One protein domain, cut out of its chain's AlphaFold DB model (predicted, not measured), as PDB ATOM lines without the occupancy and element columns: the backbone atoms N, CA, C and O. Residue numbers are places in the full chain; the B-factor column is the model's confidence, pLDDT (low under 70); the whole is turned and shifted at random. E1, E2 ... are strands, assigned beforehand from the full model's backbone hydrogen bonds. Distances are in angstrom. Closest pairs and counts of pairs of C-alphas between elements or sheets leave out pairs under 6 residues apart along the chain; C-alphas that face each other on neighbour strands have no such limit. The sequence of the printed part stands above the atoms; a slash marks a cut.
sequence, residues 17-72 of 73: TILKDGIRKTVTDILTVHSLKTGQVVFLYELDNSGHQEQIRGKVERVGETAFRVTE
ATOM      1  N   THR A  17      -4.773   7.813 132.294       98.19
ATOM      2  CA  THR A  17      -4.235   8.524 133.439       98.19
ATOM      3  C   THR A  17      -3.399   9.715 132.985       98.19
ATOM      4  O   THR A  17      -2.433   9.556 132.240       98.19
ATOM      5  N   ILE A  18      -3.671  10.883 133.560       97.75
ATOM      6  CA  ILE A  18      -2.904  12.112 133.385       97.75
ATOM      7  C   ILE A  18      -2.123  12.415 134.668       97.75
ATOM      8  O   ILE A  18      -2.699  12.537 135.749       97.75
ATOM      9  N   LEU A  19      -0.802  12.540 134.549       96.62
ATOM     10  CA  LEU A  19       0.106  12.979 135.604       96.62
ATOM     11  C   LEU A  19       0.521  14.429 135.339       96.62
ATOM     12  O   LEU A  19       1.312  14.687 134.428       96.62
ATOM     13  N   LYS A  20       0.025  15.358 136.156       93.56
ATOM     14  CA  LYS A  20       0.366  16.783 136.096       93.56
ATOM     15  C   LYS A  20       0.681  17.291 137.503       93.56
ATOM     16  O   LYS A  20      -0.066  17.004 138.430       93.56
ATOM     17  N   ASP A  21       1.802  17.991 137.673       90.00
ATOM     18  CA  ASP A  21       2.225  18.587 138.955       90.00
ATOM     19  C   ASP A  21       2.280  17.587 140.130       90.00
ATOM     20  O   ASP A  21       1.959  17.898 141.273       90.00
ATOM     21  N   GLY A  22       2.664  16.339 139.836       90.25
ATOM     22  CA  GLY A  22       2.700  15.243 140.812       90.25
ATOM     23  C   GLY A  22       1.331  14.642 141.152       90.25
ATOM     24  O   GLY A  22       1.268  13.663 141.893       90.25
ATOM     25  N   ILE A  23       0.247  15.171 140.584       94.12
ATOM     26  CA  ILE A  23      -1.117  14.685 140.773       94.12
ATOM     27  C   ILE A  23      -1.486  13.759 139.616       94.12
ATOM     28  O   ILE A  23      -1.334  14.100 138.443       94.12
ATOM     29  N   ARG A  24      -1.983  12.573 139.968       96.81
ATOM     30  CA  ARG A  24      -2.506  11.575 139.036       96.81
ATOM     31  C   ARG A  24      -4.029  11.676 139.003       96.81
ATOM     32  O   ARG A  24      -4.644  11.519 140.052       96.81
ATOM     33  N   LYS A  25      -4.611  11.872 137.821       97.75
ATOM     34  CA  LYS A  25      -6.063  11.860 137.595       97.75
ATOM     35  C   LYS A  25      -6.436  10.978 136.408       97.75
ATOM     36  O   LYS A  25      -5.595  10.746 135.543       97.75
ATOM     37  N   THR A  26      -7.672  10.503 136.350       98.50
ATOM     38  CA  THR A  26      -8.181   9.613 135.294       98.50
ATOM     39  C   THR A  26      -9.169  10.350 134.404       98.50
ATOM     40  O   THR A  26     -10.044  11.039 134.916       98.50
ATOM     41  N   VAL A  27      -9.068  10.190 133.086       98.56
ATOM     42  CA  VAL A  27     -10.038  10.719 132.120       98.56
ATOM     43  C   VAL A  27     -11.349   9.945 132.244       98.56
ATOM     44  O   VAL A  27     -11.382   8.737 132.005       98.56
ATOM     45  N   THR A  28     -12.428  10.638 132.605       98.75
ATOM     46  CA  THR A  28     -13.765  10.049 132.794       98.75
ATOM     47  C   THR A  28     -14.780  10.489 131.746       98.75
ATOM     48  O   THR A  28     -15.742   9.762 131.513       98.75
ATOM     49  N   ASP A  29     -14.528  11.600 131.049       98.50
ATOM     50  CA  ASP A  29     -15.313  12.038 129.893       98.50
ATOM     51  C   ASP A  29     -14.443  12.820 128.894       98.50
ATOM     52  O   ASP A  29     -13.417  13.408 129.260       98.50
ATOM     53  N   ILE A  30     -14.856  12.831 127.624       98.19
ATOM     54  CA  ILE A  30     -14.183  13.536 126.527       98.19
ATOM     55  C   ILE A  30     -15.223  14.297 125.708       98.19
ATOM     56  O   ILE A  30     -16.011  13.717 124.958       98.19
ATOM     57  N   LEU A  31     -15.153  15.624 125.760       97.56
ATOM     58  CA  LEU A  31     -15.977  16.507 124.946       97.56
ATOM     59  C   LEU A  31     -15.158  17.098 123.798       97.56
ATOM     60  O   LEU A  31     -14.045  17.584 123.983       97.56
ATOM     61  N   THR A  32     -15.745  17.120 122.602       95.88
ATOM     62  CA  THR A  32     -15.161  17.794 121.437       95.88
ATOM     63  C   THR A  32     -15.964  19.036 121.081       95.88
ATOM     64  O   THR A  32     -17.175  18.959 120.874       95.88
ATOM     65  N   VAL A  33     -15.291  20.180 120.952       95.00
ATOM     66  CA  VAL A  33     -15.897  21.442 120.511       95.00
ATOM     67  C   VAL A  33     -15.334  21.808 119.143       95.00
ATOM     68  O   VAL A  33     -14.139  22.061 119.007       95.00
ATOM     69  N   HIS A  34     -16.205  21.855 118.132       94.31
ATOM     70  CA  HIS A  34     -15.856  22.240 116.764       94.31
ATOM     71  C   HIS A  34     -16.533  23.562 116.377       94.31
ATOM     72  O   HIS A  34     -17.759  23.665 116.328       94.31
ATOM     73  N   SER A  35     -15.727  24.577 116.074       94.50
ATOM     74  CA  SER A  35     -16.196  25.872 115.582       94.50
ATOM     75  C   SER A  35     -16.351  25.849 114.062       94.50
ATOM     76  O   SER A  35     -15.361  25.865 113.335       94.50
ATOM     77  N   LEU A  36     -17.586  25.921 113.558       91.88
ATOM     78  CA  LEU A  36     -17.843  25.992 112.110       91.88
ATOM     79  C   LEU A  36     -17.353  27.293 111.462       91.88
ATOM     80  O   LEU A  36     -17.120  27.332 110.259       91.88
ATOM     81  N   LYS A  37     -17.201  28.363 112.251       93.31
ATOM     82  CA  LYS A  37     -16.719  29.657 111.754       93.31
ATOM     83  C   LYS A  37     -15.208  29.659 111.530       93.31
ATOM     84  O   LYS A  37     -14.742  30.290 110.590       93.31
ATOM     85  N   THR A  38     -14.450  29.010 112.414       95.50
ATOM     86  CA  THR A  38     -12.974  29.042 112.395       95.50
ATOM     87  C   THR A  38     -12.345  27.723 111.956       95.50
ATOM     88  O   THR A  38     -11.141  27.683 111.737       95.50
ATOM     89  N   GLY A  39     -13.126  26.644 111.863       91.88
ATOM     90  CA  GLY A  39     -12.630  25.283 111.638       91.88
ATOM     91  C   GLY A  39     -11.851  24.705 112.826       91.88
ATOM     92  O   GLY A  39     -11.271  23.630 112.715       91.88
ATOM     93  N   GLN A  40     -11.799  25.412 113.960       94.44
ATOM     94  CA  GLN A  40     -11.025  24.984 115.120       94.44
ATOM     95  C   GLN A  40     -11.740  23.851 115.854       94.44
ATOM     96  O   GLN A  40     -12.930  23.959 116.159       94.44
ATOM     97  N   VAL A  41     -10.985  22.805 116.188       94.75
ATOM     98  CA  VAL A  41     -11.420  21.710 117.056       94.75
ATOM     99  C   VAL A  41     -10.590  21.744 118.333       94.75
ATOM    100  O   VAL A  41      -9.366  21.840 118.271       94.75
ATOM    101  N   VAL A  42     -11.252  21.671 119.484       95.50
ATOM    102  CA  VAL A  42     -10.602  21.504 120.787       95.50
ATOM    103  C   VAL A  42     -11.252  20.361 121.551       95.50
ATOM    104  O   VAL A  42     -12.458  20.137 121.434       95.50
ATOM    105  N   PHE A  43     -10.447  19.664 122.346       97.31
ATOM    106  CA  PHE A  43     -10.915  18.637 123.266       97.31
ATOM    107  C   PHE A  43     -10.914  19.177 124.694       97.31
ATOM    108  O   PHE A  43      -9.990  19.889 125.098       97.31
ATOM    109  N   LEU A  44     -11.968  18.850 125.430       98.06
ATOM    110  CA  LEU A  44     -12.113  19.095 126.857       98.06
ATOM    111  C   LEU A  44     -12.261  17.743 127.553       98.06
ATOM    112  O   LEU A  44     -12.893  16.837 127.012       98.06
ATOM    113  N   TYR A  45     -11.696  17.628 128.745       98.06
ATOM    114  CA  TYR A  45     -11.629  16.385 129.499       98.06
ATOM    115  C   TYR A  45     -12.256  16.583 130.864       98.06
ATOM    116  O   TYR A  45     -11.976  17.579 131.531       98.06
ATOM    117  N   GLU A  46     -13.080  15.631 131.279       98.44
ATOM    118  CA  GLU A  46     -13.421  15.482 132.687       98.44
ATOM    119  C   GLU A  46     -12.410  14.541 133.333       98.44
ATOM    120  O   GLU A  46     -12.078  13.490 132.777       98.44
ATOM    121  N   LEU A  47     -11.930  14.928 134.512       98.00
ATOM    122  CA  LEU A  47     -11.023  14.118 135.306       98.00
ATOM    123  C   LEU A  47     -11.698  13.664 136.605       98.00
ATOM    124  O   LEU A  47     -12.329  14.477 137.284       98.00
ATOM    125  N   ASP A  48     -11.536  12.386 136.946       98.19
ATOM    126  CA  ASP A  48     -12.006  11.726 138.175       98.19
ATOM    127  C   ASP A  48     -13.497  11.950 138.516       98.19
ATOM    128  O   ASP A  48     -13.851  12.098 139.686       98.19
ATOM    129  N   ASN A  49     -14.387  11.965 137.513       98.38
ATOM    130  CA  ASN A  49     -15.828  12.241 137.670       98.38
ATOM    131  C   ASN A  49     -16.111  13.575 138.389       98.38
ATOM    132  O   ASN A  49     -17.044  13.688 139.188       98.38
ATOM    133  N   SER A  50     -15.260  14.578 138.170       97.88
ATOM    134  CA  SER A  50     -15.350  15.870 138.861       97.88
ATOM    135  C   SER A  50     -16.581  16.705 138.496       97.88
ATOM    136  O   SER A  50     -16.863  17.684 139.184       97.88
ATOM    137  N   GLY A  51     -17.299  16.376 137.420       97.81
ATOM    138  CA  GLY A  51     -18.365  17.196 136.848       97.81
ATOM    139  C   GLY A  51     -17.862  18.443 136.111       97.81
ATOM    140  O   GLY A  51     -18.673  19.285 135.720       97.81
ATOM    141  N   HIS A  52     -16.545  18.588 135.927       97.38
ATOM    142  CA  HIS A  52     -15.912  19.764 135.330       97.38
ATOM    143  C   HIS A  52     -15.041  19.386 134.130       97.38
ATOM    144  O   HIS A  52     -14.142  18.556 134.244       97.38
ATOM    145  N   GLN A  53     -15.278  20.037 132.988       97.25
ATOM    146  CA  GLN A  53     -14.488  19.849 131.774       97.25
ATOM    147  C   GLN A  53     -13.381  20.901 131.662       97.25
ATOM    148  O   GLN A  53     -13.641  22.105 131.705       97.25
ATOM    149  N   GLU A  54     -12.148  20.455 131.441       95.88
ATOM    150  CA  GLU A  54     -10.981  21.324 131.293       95.88
ATOM    151  C   GLU A  54     -10.112  20.953 130.084       95.88
ATOM    152  O   GLU A  54     -10.147  19.835 129.574       95.88
ATOM    153  N   GLN A  55      -9.321  21.909 129.590       95.50
ATOM    154  CA  GLN A  55      -8.295  21.618 128.585       95.50
ATOM    155  C   GLN A  55      -7.024  21.142 129.273       95.50
ATOM    156  O   GLN A  55      -6.468  21.850 130.115       95.50
ATOM    157  N   ILE A  56      -6.488  20.014 128.819       94.06
ATOM    158  CA  ILE A  56      -5.126  19.619 129.164       94.06
ATOM    159  C   ILE A  56      -4.170  20.464 128.318       94.06
ATOM    160  O   ILE A  56      -4.134  20.355 127.093       94.06
ATOM    161  N   ARG A  57      -3.424  21.349 128.982       90.88
ATOM    162  CA  ARG A  57      -2.439  22.247 128.365       90.88
ATOM    163  C   ARG A  57      -1.036  21.889 128.823       90.88
ATOM    164  O   ARG A  57      -0.839  21.547 129.986       90.88
ATOM    165  N   GLY A  58      -0.081  22.039 127.914       91.19
ATOM    166  CA  GLY A  58       1.325  21.739 128.151       91.19
ATOM    167  C   GLY A  58       1.860  20.708 127.164       91.19
ATOM    168  O   GLY A  58       1.167  20.285 126.236       91.19
ATOM    169  N   LYS A  59       3.111  20.306 127.368       93.44
ATOM    170  CA  LYS A  59       3.724  19.211 126.619       93.44
ATOM    171  C   LYS A  59       3.220  17.884 127.181       93.44
ATOM    172  O   LYS A  59       3.303  17.661 128.386       93.44
ATOM    173  N   VAL A  60       2.715  17.019 126.306       94.50
ATOM    174  CA  VAL A  60       2.188  15.693 126.652       94.50
ATOM    175  C   VAL A  60       3.206  14.626 126.257       94.50
ATOM    176  O   VAL A  60       3.662  14.593 125.116       94.50
ATOM    177  N   GLU A  61       3.541  13.734 127.185       95.50
ATOM    178  CA  GLU A  61       4.438  12.599 126.961       95.50
ATOM    179  C   GLU A  61       3.766  11.304 127.424       95.50
ATOM    180  O   GLU A  61       3.313  11.208 128.563       95.50
ATOM    181  N   ARG A  62       3.707  10.282 126.564       95.38
ATOM    182  CA  ARG A  62       3.230   8.950 126.964       95.38
ATOM    183  C   ARG A  62       4.308   8.269 127.809       95.38
ATOM    184  O   ARG A  62       5.428   8.079 127.344       95.38
ATOM    185  N   VAL A  63       3.969   7.910 129.044       95.94
ATOM    186  CA  VAL A  63       4.882   7.303 130.035       95.94
ATOM    187  C   VAL A  63       4.481   5.879 130.434       95.94
ATOM    188  O   VAL A  63       5.179   5.232 131.208       95.94
ATOM    189  N   GLY A  64       3.372   5.379 129.896       94.06
ATOM    190  CA  GLY A  64       2.908   4.003 130.036       94.06
ATOM    191  C   GLY A  64       1.858   3.680 128.977       94.06
ATOM    192  O   GLY A  64       1.560   4.513 128.122       94.06
ATOM    193  N   GLU A  65       1.282   2.480 129.031       94.38
ATOM    194  CA  GLU A  65       0.243   2.075 128.076       94.38
ATOM    195  C   GLU A  65      -0.962   3.027 128.125       94.38
ATOM    196  O   GLU A  65      -1.338   3.571 127.093       94.38
ATOM    197  N   THR A  66      -1.461   3.333 129.321       96.44
ATOM    198  CA  THR A  66      -2.602   4.237 129.557       96.44
ATOM    199  C   THR A  66      -2.217   5.441 130.421       96.44
ATOM    200  O   THR A  66      -3.027   5.973 131.175       96.44
ATOM    201  N   ALA A  67      -0.941   5.842 130.411       96.94
ATOM    202  CA  ALA A  67      -0.436   6.896 131.292       96.94
ATOM    203  C   ALA A  67       0.327   7.973 130.523       96.94
ATOM    204  O   ALA A  67       1.257   7.679 129.767       96.94
ATOM    205  N   PHE A  68      -0.023   9.227 130.793       97.56
ATOM    206  CA  PHE A  68       0.541  10.410 130.161       97.56
ATOM    207  C   PHE A  68       1.032  11.394 131.216       97.56
ATOM    208  O   PHE A  68       0.381  11.613 132.233       97.56
ATOM    209  N   ARG A  69       2.189  12.003 130.972       96.88
ATOM    210  CA  ARG A  69       2.729  13.107 131.763       96.88
ATOM    211  C   ARG A  69       2.496  14.418 131.028       96.88
ATOM    212  O   ARG A  69       2.720  14.490 129.822       96.88
ATOM    213  N   VAL A  70       2.086  15.442 131.769       95.75
ATOM    214  CA  VAL A  70       1.873  16.796 131.259       95.75
ATOM    215  C   VAL A  70       2.794  17.757 132.000       95.75
ATOM    216  O   VAL A  70       2.787  17.788 133.230       95.75
ATOM    217  N   THR A  71       3.581  18.535 131.261       93.81
ATOM    218  CA  THR A  71       4.451  19.587 131.814       93.81
ATOM    219  C   THR A  71       4.070  20.946 131.239       93.81
ATOM    220  O   THR A  71       3.806  21.052 130.038       93.81
ATOM    221  N   GLU A  72       4.056  21.989 132.071       83.88
ATOM    222  CA  GLU A  72       3.891  23.365 131.590       83.88
ATOM    223  C   GLU A  72       5.054  23.754 130.661       83.88
ATOM    224  O   GLU A  72       6.153  23.200 130.765       83.88
TER     225      GLU A  72
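What this domain is: This is residues 17 to 72 of the 73 residues of an uncharacterized protein of Clostridiaceae bacterium (UniProt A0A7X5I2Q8). A five-stranded sheet curls like part of a barrel, and E2 with E3 runs out from it as a long hairpin whose tip, residues 35 to 40, stands free. The 56 printed residues hold no named helix and five strands, E1 to E5 in turn; the mixed sheet has the order E3 E2 E1 E5 E4, class all strand. The whole is only just loose, close to compact: radius of gyration of the C-alphas 12.4 A, spans 37 by 24 by 20 A.

How they stand to each other: E1, residues 17 to 20, E2, residues 23 to 34, and E3, residues 41 to 47, form a meander, each strand the antiparallel neighbour of the one before, in two hairpins. N 18 and O 25, 2.8 A, and N 31 and O 44, 2.9 A, are within hydrogen-bond range. E2 bends by 70 degrees at residue 28. E5, residues 67 to 71, is parallel to E1, with N 68 and O 17 at 2.8 A. E4, residues 59 to 62, forms an antiparallel hairpin with E5, N 61 and O 69 at 2.9 A.

Where its parts are: E1 begins at C-alpha 17, (-4.235, 8.524, 133.439). E2 is 29.2 A long, E3 19.8 A. E5 ends at C-alpha 71, (4.451, 19.587, 131.814).

The domain as a whole: The farthest C-alphas, of Gly 22 and Lys 37, are 37.8 A apart. The link E3 to E4 is long. The printed part has no cut; no printed residue is under 70.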